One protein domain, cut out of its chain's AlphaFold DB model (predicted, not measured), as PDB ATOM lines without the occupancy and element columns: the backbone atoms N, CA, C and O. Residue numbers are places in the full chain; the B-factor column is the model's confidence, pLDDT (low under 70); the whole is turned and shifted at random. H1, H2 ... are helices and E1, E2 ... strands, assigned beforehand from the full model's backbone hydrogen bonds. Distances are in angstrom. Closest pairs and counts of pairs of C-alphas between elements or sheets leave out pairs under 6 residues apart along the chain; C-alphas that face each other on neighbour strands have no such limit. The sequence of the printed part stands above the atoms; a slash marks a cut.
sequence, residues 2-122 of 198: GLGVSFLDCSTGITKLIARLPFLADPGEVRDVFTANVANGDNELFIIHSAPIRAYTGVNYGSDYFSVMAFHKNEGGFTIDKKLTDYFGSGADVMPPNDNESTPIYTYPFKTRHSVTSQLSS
ATOM      1  N   GLY A   2     125.911 120.348 133.012       82.25
ATOM      2  CA  GLY A   2     127.361 120.588 132.871       82.25
ATOM      3  C   GLY A   2     127.735 122.072 132.793       82.25
ATOM      4  O   GLY A   2     126.856 122.920 132.631       82.25
ATOM      5  N   LEU A   3     129.032 122.377 132.886       90.81
ATOM      6  CA  LEU A   3     129.553 123.743 132.761       90.81
ATOM      7  C   LEU A   3     129.475 124.229 131.305       90.81
ATOM      8  O   LEU A   3     129.900 123.535 130.381       90.81
ATOM      9  N   GLY A   4     128.927 125.425 131.096       93.19
ATOM     10  CA  GLY A   4     128.904 126.094 129.794       93.19
ATOM     11  C   GLY A   4     130.065 127.073 129.655       93.19
ATOM     12  O   GLY A   4     130.314 127.860 130.564       93.19
ATOM     13  N   VAL A   5     130.737 127.058 128.507       92.56
ATOM     14  CA  VAL A   5     131.780 128.028 128.158       92.56
ATOM     15  C   VAL A   5     131.200 129.007 127.152       92.56
ATOM     16  O   VAL A   5     130.704 128.592 126.101       92.56
ATOM     17  N   SER A   6     131.263 130.299 127.466       93.19
ATOM     18  CA  SER A   6     130.791 131.364 126.581       93.19
ATOM     19  C   SER A   6     131.912 132.337 126.242       93.19
ATOM     20  O   SER A   6     132.740 132.662 127.087       93.19
ATOM     21  N   PHE A   7     131.908 132.809 125.003       91.56
ATOM     22  CA  PHE A   7     132.738 133.902 124.521       91.56
ATOM     23  C   PHE A   7     131.957 135.216 124.632       91.56
ATOM     24  O   PHE A   7     130.804 135.273 124.206       91.56
ATOM     25  N   LEU A   8     132.584 136.249 125.195       91.25
ATOM     26  CA  LEU A   8     132.076 137.620 125.226       91.25
ATOM     27  C   LEU A   8     132.892 138.463 124.245       91.25
ATOM     28  O   LEU A   8     134.097 138.637 124.433       91.25
ATOM     29  N   ASP A   9     132.233 139.011 123.232       88.56
ATOM     30  CA  ASP A   9     132.819 140.052 122.396       88.56
ATOM     31  C   ASP A   9     132.710 141.396 123.125       88.56
ATOM     32  O   ASP A   9     131.629 141.970 123.246       88.56
ATOM     33  N   CYS A  10     133.837 141.908 123.618       87.62
ATOM     34  CA  CYS A  10     133.877 143.167 124.362       87.62
ATOM     35  C   CYS A  10     133.513 144.399 123.516       87.62
ATOM     36  O   CYS A  10     133.200 145.439 124.089       87.62
ATOM     37  N   SER A  11     133.573 144.311 122.182       89.25
ATOM     38  CA  SER A  11     133.245 145.433 121.296       89.25
ATOM     39  C   SER A  11     131.739 145.576 121.070       89.25
ATOM     40  O   SER A  11     131.225 146.692 121.023       89.25
ATOM     41  N   THR A  12     131.027 144.452 120.984       89.81
ATOM     42  CA  THR A  12     129.576 144.409 120.744       89.81
ATOM     43  C   THR A  12     128.762 144.109 122.006       89.81
ATOM     44  O   THR A  12     127.550 144.315 122.019       89.81
ATOM     45  N   GLY A  13     129.402 143.608 123.068       91.06
ATOM     46  CA  GLY A  13     128.749 143.116 124.286       91.06
ATOM     47  C   GLY A  13     128.034 141.772 124.107       91.06
ATOM     48  O   GLY A  13     127.377 141.293 125.033       91.06
ATOM     49  N   ILE A  14     128.132 141.149 122.928       91.06
ATOM     50  CA  ILE A  14     127.423 139.909 122.616       91.06
ATOM     51  C   ILE A  14     128.124 138.731 123.291       91.06
ATOM     52  O   ILE A  14     129.324 138.513 123.132       91.06
ATOM     53  N   THR A  15     127.343 137.933 124.021       92.81
ATOM     54  CA  THR A  15     127.794 136.668 124.610       92.81
ATOM     55  C   THR A  15     127.291 135.493 123.780       92.81
ATOM     56  O   THR A  15     126.103 135.409 123.466       92.81
ATOM     57  N   LYS A  16     128.179 134.552 123.456       91.44
ATOM     58  CA  LYS A  16     127.876 133.356 122.665       91.44
ATOM     59  C   LYS A  16     128.379 132.107 123.376       91.44
ATOM     60  O   LYS A  16     129.559 132.019 123.701       91.44
ATOM     61  N   LEU A  17     127.509 131.119 123.583       92.56
ATOM     62  CA  LEU A  17     127.915 129.799 124.072       92.56
ATOM     63  C   LEU A  17     128.769 129.105 122.999       92.56
ATOM     64  O   LEU A  17     128.307 128.928 121.873       92.56
ATOM     65  N   ILE A  18     129.990 128.705 123.354       92.06
ATOM     66  CA  ILE A  18     130.940 128.060 122.431       92.06
ATOM     67  C   ILE A  18     131.124 126.569 122.718       92.06
ATOM     68  O   ILE A  18     131.443 125.807 121.809       92.06
ATOM     69  N   ALA A  19     130.891 126.129 123.959       92.06
ATOM     70  CA  ALA A  19     130.956 124.719 124.324       92.06
ATOM     71  C   ALA A  19     130.212 124.411 125.623       92.06
ATOM     72  O   ALA A  19     129.902 125.289 126.431       92.06
ATOM     73  N   ARG A  20     129.974 123.117 125.837       92.38
ATOM     74  CA  ARG A  20     129.663 122.548 127.147       92.38
ATOM     75  C   ARG A  20     130.770 121.572 127.512       92.38
ATOM     76  O   ARG A  20     131.118 120.727 126.691       92.38
ATOM     77  N   LEU A  21     131.308 121.710 128.717       90.69
ATOM     78  CA  LEU A  21     132.333 120.811 129.231       90.69
ATOM     79  C   LEU A  21     131.720 119.433 129.538       90.69
ATOM     80  O   LEU A  21     130.514 119.349 129.817       90.69
ATOM     81  N   PRO A  22     132.520 118.351 129.479       85.94
ATOM     82  CA  PRO A  22     132.054 117.007 129.804       85.94
ATOM     83  C   PRO A  22     131.406 116.929 131.192       85.94
ATOM     84  O   PRO A  22     131.868 117.555 132.138       85.94
ATOM     85  N   PHE A  23     130.343 116.130 131.321       84.88
ATOM     86  CA  PHE A  23     129.615 115.932 132.577       84.88
ATOM     87  C   PHE A  23     129.683 114.459 132.992       84.88
ATOM     88  O   PHE A  23     129.172 113.600 132.275       84.88
ATOM     89  N   LEU A  24     130.273 114.170 134.156       82.25
ATOM     90  CA  LEU A  24     130.414 112.807 134.690       82.25
ATOM     91  C   LEU A  24     129.659 112.658 136.009       82.25
ATOM     92  O   LEU A  24     130.258 112.496 137.066       82.25
ATOM     93  N   ALA A  25     128.329 112.793 135.959       83.44
ATOM     94  CA  ALA A  25     127.451 112.910 137.138       83.44
ATOM     95  C   ALA A  25     127.757 114.118 138.055       83.44
ATOM     96  O   ALA A  25     126.985 114.419 138.962       83.44
ATOM     97  N   ASP A  26     128.828 114.845 137.758       88.88
ATOM     98  CA  ASP A  26     129.308 116.055 138.392       88.88
ATOM     99  C   ASP A  26     129.759 117.021 137.276       88.88
ATOM    100  O   ASP A  26     130.340 116.566 136.278       88.88
ATOM    101  N   PRO A  27     129.436 118.325 137.371       90.12
ATOM    102  CA  PRO A  27     129.905 119.325 136.416       90.12
ATOM    103  C   PRO A  27     131.414 119.553 136.459       90.12
ATOM    104  O   PRO A  27     131.920 120.126 135.503       90.12
ATOM    105  N   GLY A  28     132.094 119.137 137.528       94.06
ATOM    106  CA  GLY A  28     133.516 119.355 137.703       94.06
ATOM    107  C   GLY A  28     133.875 120.828 137.858       94.06
ATOM    108  O   GLY A  28     133.064 121.662 138.267       94.06
ATOM    109  N   GLU A  29     135.118 121.142 137.522       95.75
ATOM    110  CA  GLU A  29     135.659 122.492 137.550       95.75
ATOM    111  C   GLU A  29     136.666 122.727 136.424       95.75
ATOM    112  O   GLU A  29     137.330 121.813 135.922       95.75
ATOM    113  N   VAL A  30     136.774 123.991 136.016       97.19
ATOM    114  CA  VAL A  30     137.819 124.440 135.096       97.19
ATOM    115  C   VAL A  30     139.115 124.568 135.886       97.19
ATOM    116  O   VAL A  30     139.214 125.380 136.802       97.19
ATOM    117  N   ARG A  31     140.107 123.759 135.521       98.00
ATOM    118  CA  ARG A  31     141.430 123.729 136.152       98.00
ATOM    119  C   ARG A  31     142.357 124.798 135.596       98.00
ATOM    120  O   ARG A  31     143.129 125.377 136.350       98.00
ATOM    121  N   ASP A  32     142.301 125.038 134.289       98.25
ATOM    122  CA  ASP A  32     143.116 126.060 133.633       98.25
ATOM    123  C   ASP A  32     142.486 126.499 132.303       98.25
ATOM    124  O   ASP A  32     141.792 125.721 131.643       98.25
ATOM    125  N   VAL A  33     142.763 127.741 131.911       97.56
ATOM    126  CA  VAL A  33     142.432 128.329 130.612       97.56
ATOM    127  C   VAL A  33     143.643 129.119 130.128       97.56
ATOM    128  O   VAL A  33     144.110 130.036 130.806       97.56
ATOM    129  N   PHE A  34     144.165 128.781 128.954       97.88
ATOM    130  CA  PHE A  34     145.352 129.435 128.402       97.88
ATOM    131  C   PHE A  34     145.372 129.366 126.881       97.88
ATOM    132  O   PHE A  34     144.636 128.593 126.280       97.88
ATOM    133  N   THR A  35     146.233 130.172 126.264       97.19
ATOM    134  CA  THR A  35     146.510 130.065 124.827       97.19
ATOM    135  C   THR A  35     147.900 129.492 124.601       97.19
ATOM    136  O   THR A  35     148.790 129.706 125.432       97.19
ATOM    137  N   ALA A  36     148.071 128.723 123.531       97.44
ATOM    138  CA  ALA A  36     149.365 128.186 123.137       97.44
ATOM    139  C   ALA A  36     149.471 128.037 121.616       97.44
ATOM    140  O   ALA A  36     148.490 127.724 120.941       97.44
ATOM    141  N   ASN A  37     150.696 128.204 121.109       96.50
ATOM    142  CA  ASN A  37     150.992 127.973 119.703       96.50
ATOM    143  C   ASN A  37     150.919 126.479 119.376       96.50
ATOM    144  O   ASN A  37     151.453 125.648 120.117       96.50
ATOM    145  N   VAL A  38     150.296 126.159 118.250       96.31
ATOM    146  CA  VAL A  38     150.170 124.801 117.711       96.31
ATOM    147  C   VAL A  38     151.034 124.630 116.457       96.31
ATOM    148  O   VAL A  38     151.687 125.570 116.007       96.31
ATOM    149  N   ALA A  39     151.095 123.414 115.904       94.06
ATOM    150  CA  ALA A  39     152.066 123.049 114.863       94.06
ATOM    151  C   ALA A  39     152.037 123.939 113.603       94.06
ATOM    152  O   ALA A  39     153.081 124.169 112.997       94.06
ATOM    153  N   ASN A  40     150.869 124.455 113.216       90.25
ATOM    154  CA  ASN A  40     150.718 125.340 112.056       90.25
ATOM    155  C   ASN A  40     151.083 126.815 112.352       90.25
ATOM    156  O   ASN A  40     151.011 127.649 111.455       90.25
ATOM    157  N   GLY A  41     151.488 127.133 113.587       90.06
ATOM    158  CA  GLY A  41     151.832 128.480 114.040       90.06
ATOM    159  C   GLY A  41     150.660 129.285 114.606       90.06
ATOM    160  O   GLY A  41     150.898 130.367 115.147       90.06
ATOM    161  N   ASP A  42     149.430 128.772 114.532       93.19
ATOM    162  CA  ASP A  42     148.261 129.427 115.119       93.19
ATOM    163  C   ASP A  42     148.314 129.379 116.647       93.19
ATOM    164  O   ASP A  42     148.949 128.507 117.242       93.19
ATOM    165  N   ASN A  43     147.627 130.323 117.290       94.75
ATOM    166  CA  ASN A  43     147.501 130.374 118.741       94.75
ATOM    167  C   ASN A  43     146.086 129.946 119.156       94.75
ATOM    168  O   ASN A  43     145.118 130.686 118.960       94.75
ATOM    169  N   GLU A  44     145.985 128.758 119.741       96.69
ATOM    170  CA  GLU A  44     144.726 128.102 120.103       96.69
ATOM    171  C   GLU A  44     144.395 128.326 121.579       96.69
ATOM    172  O   GLU A  44     145.291 128.408 122.423       96.69
ATOM    173  N   LEU A  45     143.105 128.403 121.916       97.56
ATOM    174  CA  LEU A  45     142.635 128.452 123.302       97.56
ATOM    175  C   LEU A  45     142.432 127.032 123.836       97.56
ATOM    176  O   LEU A  45     141.685 126.249 123.259       97.56
ATOM    177  N   PHE A  46     143.025 126.732 124.986       98.25
ATOM    178  CA  PHE A  46     142.894 125.462 125.688       98.25
ATOM    179  C   PHE A  46     142.144 125.638 127.003       98.25
ATOM    180  O   PHE A  46     142.407 126.571 127.764       98.25
ATOM    181  N   ILE A  47     141.242 124.702 127.290       98.19
ATOM    182  CA  ILE A  47     140.547 124.586 128.571       98.19
ATOM    183  C   ILE A  47     140.841 123.208 129.146       98.19
ATOM    184  O   ILE A  47     140.483 122.195 128.544       98.19
ATOM    185  N   ILE A  48     141.460 123.178 130.325       98.44
ATOM    186  CA  ILE A  48     141.616 121.962 131.120       98.44
ATOM    187  C   ILE A  48     140.466 121.919 132.112       98.44
ATOM    188  O   ILE A  48     140.268 122.836 132.908       98.44
ATOM    189  N   HIS A  49     139.718 120.831 132.070       97.75
ATOM    190  CA  HIS A  49     138.574 120.580 132.926       97.75
ATOM    191  C   HIS A  49     138.778 119.267 133.674       97.75
ATOM    192  O   HIS A  49     139.370 118.336 133.127       97.75
ATOM    193  N   SER A  50     138.277 119.181 134.903       97.12
ATOM    194  CA  SER A  50     138.249 117.928 135.655       97.12
ATOM    195  C   SER A  50     136.931 117.733 136.384       97.12
ATOM    196  O   SER A  50     136.424 118.686 136.967       97.12
ATOM    197  N   ALA A  51     136.450 116.497 136.456       94.94
ATOM    198  CA  ALA A  51     135.300 116.122 137.269       94.94
ATOM    199  C   ALA A  51     135.630 114.927 138.180       94.94
ATOM    200  O   ALA A  51     136.299 113.988 137.732       94.94
ATOM    201  N   PRO A  52     135.148 114.915 139.434       92.50
ATOM    202  CA  PRO A  52     135.344 113.782 140.325       92.50
ATOM    203  C   PRO A  52     134.590 112.552 139.807       92.50
ATOM    204  O   PRO A  52     133.437 112.636 139.376       92.50
ATOM    205  N   ILE A  53     135.216 111.380 139.897       88.81
ATOM    206  CA  ILE A  53     134.591 110.116 139.497       88.81
ATOM    207  C   ILE A  53     133.831 109.549 140.695       88.81
ATOM    208  O   ILE A  53     134.408 108.927 141.581       88.81
ATOM    209  N   ARG A  54     132.515 109.775 140.728       80.62
ATOM    210  CA  ARG A  54     131.650 109.334 141.841       80.62
ATOM    211  C   ARG A  54     130.987 107.972 141.619       80.62
ATOM    212  O   ARG A  54     130.414 107.408 142.546       80.62
ATOM    213  N   ALA A  55     131.016 107.458 140.391       74.56
ATOM    214  CA  ALA A  55     130.385 106.192 140.044       74.56
ATOM    215  C   ALA A  55     131.334 105.015 140.297       74.56
ATOM    216  O   ALA A  55     132.497 105.046 139.892       74.56
ATOM    217  N   TYR A  56     130.819 103.941 140.898       73.75
ATOM    218  CA  TYR A  56     131.540 102.675 140.949       73.75
ATOM    219  C   TYR A  56     131.536 102.044 139.554       73.75
ATOM    220  O   TYR A  56     130.516 101.543 139.085       73.75
ATOM    221  N   THR A  57     132.674 102.109 138.869       76.19
ATOM    222  CA  THR A  57     132.827 101.610 137.489       76.19
ATOM    223  C   THR A  57     133.495 100.235 137.416       76.19
ATOM    224  O   THR A  57     133.690  99.707 136.326       76.19
ATOM    225  N   GLY A  58     133.891  99.666 138.560       79.81
ATOM    226  CA  GLY A  58     134.773  98.497 138.616       79.81
ATOM    227  C   GLY A  58     136.244  98.809 138.299       79.81
ATOM    228  O   GLY A  58     137.062  97.895 138.272       79.81
ATOM    229  N   VAL A  59     136.590 100.083 138.080       84.62
ATOM    230  CA  VAL A  59     137.963 100.570 137.888       84.62
ATOM    231  C   VAL A  59     138.368 101.414 139.095       84.62
ATOM    232  O   VAL A  59     137.601 102.272 139.537       84.62
ATOM    233  N   ASN A  60     139.570 101.169 139.621       88.50
ATOM    234  CA  ASN A  60     140.163 101.982 140.677       88.50
ATOM    235  C   ASN A  60     140.826 103.217 140.051       88.50
ATOM    236  O   ASN A  60     141.804 103.081 139.314       88.50
ATOM    237  N   TYR A  61     140.283 104.407 140.299       90.19
ATOM    238  CA  TYR A  61     140.821 105.652 139.753       90.19
ATOM    239  C   TYR A  61     141.665 106.392 140.789       90.19
ATOM    240  O   TYR A  61     141.223 106.621 141.910       90.19
ATOM    241  N   GLY A  62     142.871 106.795 140.388       90.44
ATOM    242  CA  GLY A  62     143.824 107.525 141.232       90.44
ATOM    243  C   GLY A  62     143.729 109.049 141.114       90.44
ATOM    244  O   GLY A  62     144.502 109.764 141.745       90.44
ATOM    245  N   SER A  63     142.824 109.566 140.280       93.50
ATOM    246  CA  SER A  63     142.612 111.002 140.089       93.50
ATOM    247  C   SER A  63     141.185 111.316 139.642       93.50
ATOM    248  O   SER A  63     140.439 110.417 139.251       93.50
ATOM    249  N   ASP A  64     140.848 112.608 139.595       95.25
ATOM    250  CA  ASP A  64     139.694 113.100 138.835       95.25
ATOM    251  C   ASP A  64     139.774 112.678 137.358       95.25
ATOM    252  O   ASP A  64     140.848 112.346 136.836       95.25
ATOM    253  N   TYR A  65     138.631 112.739 136.678       94.62
ATOM    254  CA  TYR A  65     138.532 112.607 135.231       94.62
ATOM    255  C   TYR A  65     138.820 113.941 134.559       94.62
ATOM    256  O   TYR A  65     138.037 114.880 134.688       94.62
ATOM    257  N   PHE A  66     139.925 114.020 133.830       97.38
ATOM    258  CA  PHE A  66     140.360 115.214 133.119       97.38
ATOM    259  C   PHE A  66     139.941 115.180 131.651       97.38
ATOM    260  O   PHE A  66     139.829 114.121 131.036       97.38
ATOM    261  N   SER A  67     139.757 116.362 131.076       97.12
ATOM    262  CA  SER A  67     139.540 116.573 129.648       97.12
ATOM    263  C   SER A  67     140.196 117.876 129.217       97.12
ATOM    264  O   SER A  67     140.099 118.870 129.942       97.12
ATOM    265  N   VAL A  68     140.784 117.892 128.025       98.25
ATOM    266  CA  VAL A  68     141.324 119.109 127.415       98.25
ATOM    267  C   VAL A  68     140.523 119.434 126.165       98.25
ATOM    268  O   VAL A  68     140.383 118.596 125.280       98.25
ATOM    269  N   MET A  69     139.998 120.653 126.094       97.69
ATOM    270  CA  MET A  69     139.306 121.166 124.913       97.69
ATOM    271  C   MET A  69     140.143 122.261 124.266       97.69
ATOM    272  O   MET A  69     140.648 123.132 124.971       97.69
ATOM    273  N   ALA A  70     140.261 122.215 122.943       97.69
ATOM    274  CA  ALA A  70     140.962 123.207 122.138       97.69
ATOM    275  C   ALA A  70     139.967 124.003 121.284       97.69
ATOM    276  O   ALA A  70     138.955 123.457 120.831       97.69
ATOM    277  N   PHE A  71     140.235 125.289 121.073       97.31
ATOM    278  CA  PHE A  71     139.369 126.190 120.325       97.31
ATOM    279  C   PHE A  71     140.165 127.138 119.438       97.31
ATOM    280  O   PHE A  71     140.969 127.933 119.939       97.31
ATOM    281  N   HIS A  72     139.787 127.154 118.163       95.19
ATOM    282  CA  HIS A  72     140.320 128.084 117.186       95.19
ATOM    283  C   HIS A  72     139.565 129.403 117.252       95.19
ATOM    284  O   HIS A  72     138.329 129.428 117.356       95.19
ATOM    285  N   LYS A  73     140.309 130.507 117.172       90.56
ATOM    286  CA  LYS A  73     139.737 131.847 117.086       90.56
ATOM    287  C   LYS A  73     139.405 132.172 115.631       90.56
ATOM    288  O   LYS A  73     140.272 132.135 114.774       90.56
ATOM    289  N   ASN A  74     138.173 132.584 115.373       88.31
ATOM    290  CA  ASN A  74     137.729 133.108 114.085       88.31
ATOM    291  C   ASN A  74     137.124 134.513 114.247       88.31
ATOM    292  O   ASN A  74     137.012 135.035 115.357       88.31
ATOM    293  N   GLU A  75     136.719 135.132 113.136       82.50
ATOM    294  CA  GLU A  75     136.106 136.472 113.137       82.50
ATOM    295  C   GLU A  75     134.868 136.562 114.049       82.50
ATOM    296  O   GLU A  75     134.593 137.611 114.625       82.50
ATOM    297  N   GLY A  76     134.143 135.452 114.226       80.38
ATOM    298  CA  GLY A  76     132.929 135.351 115.038       80.38
ATOM    299  C   GLY A  76     133.134 134.806 116.456       80.38
ATOM    300  O   GLY A  76     132.151 134.375 117.076       80.38
ATOM    301  N   GLY A  77     134.374 134.768 116.958       88.69
ATOM    302  CA  GLY A  77     134.725 134.294 118.298       88.69
ATOM    303  C   GLY A  77     135.557 133.015 118.288       88.69
ATOM    304  O   GLY A  77     136.636 132.983 117.710       88.69
ATOM    305  N   PHE A  78     135.078 131.972 118.970       93.19
ATOM    306  CA  PHE A  78     135.782 130.693 119.101       93.19
ATOM    307  C   PHE A  78     134.924 129.523 118.625       93.19
ATOM    308  O   PHE A  78     133.717 129.471 118.876       93.19
ATOM    309  N   THR A  79     135.566 128.556 117.976       94.00
ATOM    310  CA  THR A  79     134.977 127.272 117.573       94.00
ATOM    311  C   THR A  79     135.866 126.134 118.035       94.00
ATOM    312  O   THR A  79     137.083 126.262 117.998       94.00
ATOM    313  N   ILE A  80     135.268 125.025 118.468       95.19
ATOM    314  CA  ILE A  80     136.030 123.865 118.938       95.19
ATOM    315  C   ILE A  80     136.929 123.311 117.823       95.19
ATOM    316  O   ILE A  80     136.449 123.012 116.728       95.19
ATOM    317  N   ASP A  81     138.215 123.140 118.117       96.12
ATOM    318  CA  ASP A  81     139.107 122.328 117.299       96.12
ATOM    319  C   ASP A  81     138.944 120.874 117.738       96.12
ATOM    320  O   ASP A  81     139.450 120.437 118.778       96.12
ATOM    321  N   LYS A  82     138.196 120.111 116.940       95.19
ATOM    322  CA  LYS A  82     137.942 118.701 117.219       95.19
ATOM    323  C   LYS A  82     139.210 117.849 117.105       95.19
ATOM    324  O   LYS A  82     139.374 116.939 117.908       95.19
ATOM    325  N   LYS A  83     140.110 118.135 116.154       95.06
ATOM    326  CA  LYS A  83     141.322 117.328 115.924       95.06
ATOM    327  C   LYS A  83     142.247 117.432 117.140       95.06
ATOM    328  O   LYS A  83     142.679 116.409 117.668       95.06
ATOM    329  N   LEU A  84     142.488 118.649 117.630       96.56
ATOM    330  CA  LEU A  84     143.279 118.883 118.841       96.56
ATOM    331  C   LEU A  84     142.570 118.395 120.105       96.56
ATOM    332  O   LEU A  84     143.204 117.780 120.961       96.56
ATOM    333  N   THR A  85     141.258 118.618 120.219       97.25
ATOM    334  CA  THR A  85     140.478 118.109 121.359       97.25
ATOM    335  C   THR A  85     140.543 116.580 121.438       97.25
ATOM    336  O   THR A  85     140.766 116.045 122.518       97.25
ATOM    337  N   ASP A  86     140.427 115.865 120.316       96.25
ATOM    338  CA  ASP A  86     140.498 114.398 120.280       96.25
ATOM    339  C   ASP A  86     141.918 113.882 120.588       96.25
ATOM    340  O   ASP A  86     142.064 112.850 121.252       96.25
ATOM    341  N   TYR A  87     142.962 114.610 120.171       96.38
ATOM    342  CA  TYR A  87     144.364 114.294 120.477       96.38
ATOM    343  C   TYR A  87     144.651 114.295 121.979       96.38
ATOM    344  O   TYR A  87     145.178 113.323 122.530       96.38
ATOM    345  N   PHE A  88     144.282 115.377 122.668       97.31
ATOM    346  CA  PHE A  88     144.439 115.435 124.119       97.31
ATOM    347  C   PHE A  88     143.403 114.556 124.830       97.31
ATOM    348  O   PHE A  88     143.696 113.949 125.860       97.31
ATOM    349  N   GLY A  89     142.210 114.429 124.256       96.19
ATOM    350  CA  GLY A  89     141.141 113.562 124.725       96.19
ATOM    351  C   GLY A  89     140.802 113.775 126.200       96.19
ATOM    352  O   GLY A  89     140.931 114.870 126.756       96.19
ATOM    353  N   SER A  90     140.373 112.700 126.852       95.69
ATOM    354  CA  SER A  90     139.978 112.716 128.254       95.69
ATOM    355  C   SER A  90     140.278 111.391 128.944       95.69
ATOM    356  O   SER A  90     140.313 110.336 128.310       95.69
ATOM    357  N   GLY A  91     140.501 111.433 130.255       94.81
ATOM    358  CA  GLY A  91     140.874 110.258 131.027       94.81
ATOM    359  C   GLY A  91     141.200 110.566 132.482       94.81
ATOM    360  O   GLY A  91     141.227 111.714 132.915       94.81
ATOM    361  N   ALA A  92     141.468 109.509 133.238       94.50
ATOM    362  CA  ALA A  92     141.910 109.562 134.625       94.50
ATOM    363  C   ALA A  92     143.031 108.548 134.839       94.50
ATOM    364  O   ALA A  92     143.185 107.613 134.047       94.50
ATOM    365  N   ASP A  93     143.783 108.702 135.923       94.56
ATOM    366  CA  ASP A  93     144.751 107.682 136.309       94.56
ATOM    367  C   ASP A  93     144.025 106.427 136.756       94.56
ATOM    368  O   ASP A  93     143.070 106.495 137.528       94.56
ATOM    369  N   VAL A  94     144.505 105.278 136.296       92.88
ATOM    370  CA  VAL A  94     143.968 103.975 136.668       92.88
ATOM    371  C   VAL A  94     144.986 103.268 137.536       92.88
ATOM    372  O   VAL A  94     146.096 102.963 137.091       92.88
ATOM    373  N   MET A  95     144.580 102.994 138.766       91.56
ATOM    374  CA  MET A  95     145.367 102.265 139.743       91.56
ATOM    375  C   MET A  95     145.149 100.759 139.587       91.56
ATOM    376  O   MET A  95     144.088 100.318 139.126       91.56
ATOM    377  N   PRO A  96     146.144  99.947 139.966       87.38
ATOM    378  CA  PRO A  96     145.943  98.519 140.102       87.38
ATOM    379  C   PRO A  96     144.836  98.208 141.124       87.38
ATOM    380  O   PRO A  96     144.564  99.000 142.028       87.38
ATOM    381  N   PRO A  97     144.171  97.047 140.993       80.75
ATOM    382  CA  PRO A  97     143.130  96.627 141.928       80.75
ATOM    383  C   PRO A  97     143.673  96.275 143.321       80.75
ATOM    384  O   PRO A  97     142.886  96.070 144.238       80.75
ATOM    385  N   ASN A  98     144.996  96.159 143.476       76.81
ATOM    386  CA  ASN A  98     145.659  95.874 144.741       76.81
ATOM    387  C   ASN A  98     146.324  97.150 145.276       76.81
ATOM    388  O   ASN A  98     147.260  97.655 144.659       76.81
ATOM    389  N   ASP A  99     145.878  97.620 146.441       65.56
ATOM    390  CA  ASP A  99     146.325  98.877 147.060       65.56
ATOM    391  C   ASP A  99     147.816  98.890 147.457       65.56
ATOM    392  O   ASP A  99     148.379  99.947 147.739       65.56
ATOM    393  N   ASN A 100     148.487  97.732 147.443       68.00
ATOM    394  CA  ASN A 100     149.923  97.629 147.723       68.00
ATOM    395  C   ASN A 100     150.816  98.055 146.543       68.00
ATOM    396  O   ASN A 100     152.025  98.216 146.719       68.00
ATOM    397  N   GLU A 101     150.260  98.226 145.343       70.94
ATOM    398  CA  GLU A 101     150.998  98.712 144.179       70.94
ATOM    399  C   GLU A 101     150.748 100.209 143.970       70.94
ATOM    400  O   GLU A 101     149.683 100.642 143.539       70.94
ATOM    401  N   SER A 102     151.766 101.027 144.238       73.75
ATOM    402  CA  SER A 102     151.652 102.488 144.130       73.75
ATOM    403  C   SER A 102     151.791 103.024 142.700       73.75
ATOM    404  O   SER A 102     151.675 104.228 142.487       73.75
ATOM    405  N   THR A 103     152.080 102.166 141.714       84.38
ATOM    406  CA  THR A 103     152.308 102.595 140.327       84.38
ATOM    407  C   THR A 103     151.021 102.471 139.511       84.38
ATOM    408  O   THR A 103     150.495 101.363 139.396       84.38
ATOM    409  N   PRO A 104     150.521 103.556 138.889       88.69
ATOM    410  CA  PRO A 104     149.343 103.483 138.034       88.69
ATOM    411  C   PRO A 104     149.564 102.570 136.821       88.69
ATOM    412  O   PRO A 104     150.594 102.636 136.138       88.69
ATOM    413  N   ILE A 105     148.549 101.775 136.478       90.31
ATOM    414  CA  ILE A 105     148.510 101.013 135.220       90.31
ATOM    415  C   ILE A 105     148.528 101.998 134.042       90.31
ATOM    416  O   ILE A 105     149.265 101.816 133.064       90.31
ATOM    417  N   TYR A 106     147.769 103.085 134.169       93.06
ATOM    418  CA  TYR A 106     147.710 104.185 133.217       93.06
ATOM    419  C   TYR A 106     147.638 105.522 133.950       93.06
ATOM    420  O   TYR A 106     146.999 105.629 134.994       93.06
ATOM    421  N   THR A 107     148.274 106.536 133.369       94.69
ATOM    422  CA  THR A 107     148.250 107.913 133.855       94.69
ATOM    423  C   THR A 107     147.759 108.795 132.722       94.69
ATOM    424  O   THR A 107     148.338 108.755 131.634       94.69
ATOM    425  N   TYR A 108     146.715 109.589 132.964       96.75
ATOM    426  CA  TYR A 108     146.275 110.573 131.980       96.75
ATOM    427  C   TYR A 108     147.297 111.721 131.929       96.75
ATOM    428  O   TYR A 108     147.550 112.351 132.959       96.75
ATOM    429  N   PRO A 109     147.905 112.010 130.767       96.12
ATOM    430  CA  PRO A 109     149.099 112.853 130.726       96.12
ATOM    431  C   PRO A 109     148.809 114.359 130.789       96.12
ATOM    432  O   PRO A 109     149.693 115.125 131.158       96.12
ATOM    433  N   PHE A 110     147.595 114.812 130.458       97.56
ATOM    434  CA  PHE A 110     147.325 116.225 130.148       97.56
ATOM    435  C   PHE A 110     146.551 116.967 131.243       97.56
ATOM    436  O   PHE A 110     145.562 117.648 130.988       97.56
ATOM    437  N   LYS A 111     146.990 116.825 132.496       97.88
ATOM    438  CA  LYS A 111     146.299 117.409 133.663       97.88
ATOM    439  C   LYS A 111     146.639 118.871 133.931       97.88
ATOM    440  O   LYS A 111     145.960 119.527 134.714       97.88
ATOM    441  N   THR A 112     147.724 119.370 133.342       98.38
ATOM    442  CA  THR A 112     148.271 120.702 133.632       98.38
ATOM    443  C   THR A 112     148.618 121.451 132.353       98.38
ATOM    444  O   THR A 112     148.943 120.838 131.330       98.38
ATOM    445  N   ARG A 113     148.645 122.787 132.419       98.50
ATOM    446  CA  ARG A 113     149.139 123.624 131.319       98.50
ATOM    447  C   ARG A 113     150.519 123.191 130.854       98.50
ATOM    448  O   ARG A 113     150.705 122.993 129.664       98.50
ATOM    449  N   HIS A 114     151.448 122.969 131.787       98.31
ATOM    450  CA  HIS A 114     152.807 122.550 131.450       98.31
ATOM    451  C   HIS A 114     152.826 121.247 130.642       98.31
ATOM    452  O   HIS A 114     153.516 121.174 129.629       98.31
ATOM    453  N   SER A 115     152.035 120.242 131.041       97.75
ATOM    454  CA  SER A 115     151.942 118.983 130.290       97.75
ATOM    455  C   SER A 115     151.385 119.171 128.876       97.75
ATOM    456  O   SER A 115     151.921 118.593 127.937       97.75
ATOM    457  N   VAL A 116     150.370 120.026 128.703       98.38
ATOM    458  CA  VAL A 116     149.802 120.332 127.381       98.38
ATOM    459  C   VAL A 116     150.813 121.092 126.522       98.38
ATOM    460  O   VAL A 116     151.102 120.675 125.406       98.38
ATOM    461  N   THR A 117     151.417 122.162 127.042       97.81
ATOM    462  CA  THR A 117     152.379 122.977 126.282       97.81
ATOM    463  C   THR A 117     153.663 122.217 125.956       97.81
ATOM    464  O   THR A 117     154.214 122.388 124.875       97.81
ATOM    465  N   SER A 118     154.130 121.351 126.861       96.75
ATOM    466  CA  SER A 118     155.272 120.469 126.600       96.75
ATOM    467  C   SER A 118     154.945 119.488 125.473       96.75
ATOM    468  O   SER A 118     155.718 119.357 124.523       96.75
ATOM    469  N   GLN A 119     153.746 118.891 125.500       96.31
ATOM    470  CA  GLN A 119     153.293 118.001 124.435       96.31
ATOM    471  C   GLN A 119     153.221 118.706 123.077       96.31
ATOM    472  O   GLN A 119     153.679 118.132 122.093       96.31
ATOM    473  N   LEU A 120     152.724 119.947 123.021       97.00
ATOM    474  CA  LEU A 120     152.673 120.756 121.791       97.00
ATOM    475  C   LEU A 120     154.062 121.028 121.182       97.00
ATOM    476  O   LEU A 120     154.176 121.298 119.992       97.00
ATOM    477  N   SER A 121     155.129 120.931 121.979       94.69
ATOM    478  CA  SER A 121     156.516 121.049 121.504       94.69
ATOM    479  C   SER A 121     157.181 119.703 121.183       94.69
ATOM    480  O   SER A 121     158.319 119.662 120.710       94.69
ATOM    481  N   SER A 122     156.502 118.586 121.456       93.44
ATOM    482  CA  SER A 122     157.066 117.250 121.281       93.44
ATOM    483  C   SER A 122     157.129 116.845 119.808       93.44
ATOM    484  O   SER A 122     156.245 117.162 119.012       93.44
TER     485      SER A 122
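Overview. This is residues 2 to 122 of the 198 residues of an uncharacterized protein of Pseudomonas sp. C2B4 (UniProt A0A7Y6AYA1). A strongly twisted four-stranded sheet, E3 to E6, bears two short helices, H1 and H2, on one face, while a small hairpin, E1 and E2, lies partly face to face with it near E6. A long loop, residues 89 to 112, reaches one end of the longest axis, and the hairpin's turn lies at the other. The printed part has 121 residues, with six named strands, then two named helices; the class is mixed, with under half of the residues in named elements. The sheet's order is E3 - E4 - E5 - E6, all antiparallel. It is only just compact, close to loose, with a radius of gyration of the C-alphas of 16.2 A, and spans 57 by 33 by 19 A.

Along the chain. Find C-alpha 4 at (128.904, 126.094, 129.794), where E1, residues 4 to 8, begins; E2 is residues 15 to 20. Next come E3, residues 29 to 37, 24.2 A long, E4, 43 to 51, 26.4 A, and E5, 65 to 74, 29.5 A. E6 is residues 77 to 81, H1 82 to 88, and H2 113 to 120, ending at C-alpha 120, (152.673, 120.756, 121.791).

Arrangement. E3 to E6 form a meander, each strand the antiparallel neighbour of the one before: look for N 31 and O 48, 2.8 A, N 47 and O 69, 2.9 A, and N 72 and O 79, 2.9 A, within hydrogen-bond range. H1 and H2 make two layers with it, helices on one face; the closest C-alphas are Met 69 and Thr 85, 4.8 A, and Ala 36 and Thr 117, 6.8 A. Every O i to N i+4 pair in both helices is within hydrogen-bond range. The hairpin E1 and E2, with N 7 and O 16 at 2.8 A, forms a sandwich, two sheets face to face, with the larger sheet; the closest C-alphas of E2 and E6 are Ile 18 and Thr 79, 6.4 A.

Size, cuts and confidence. The C-alphas farthest apart, Thr 12 and Asn 100, are 57.7 A apart. The printed part has no cut; the links E4 to E5 and H1 to H2 are long. Only residues 99 to 100 have pLDDT under 70.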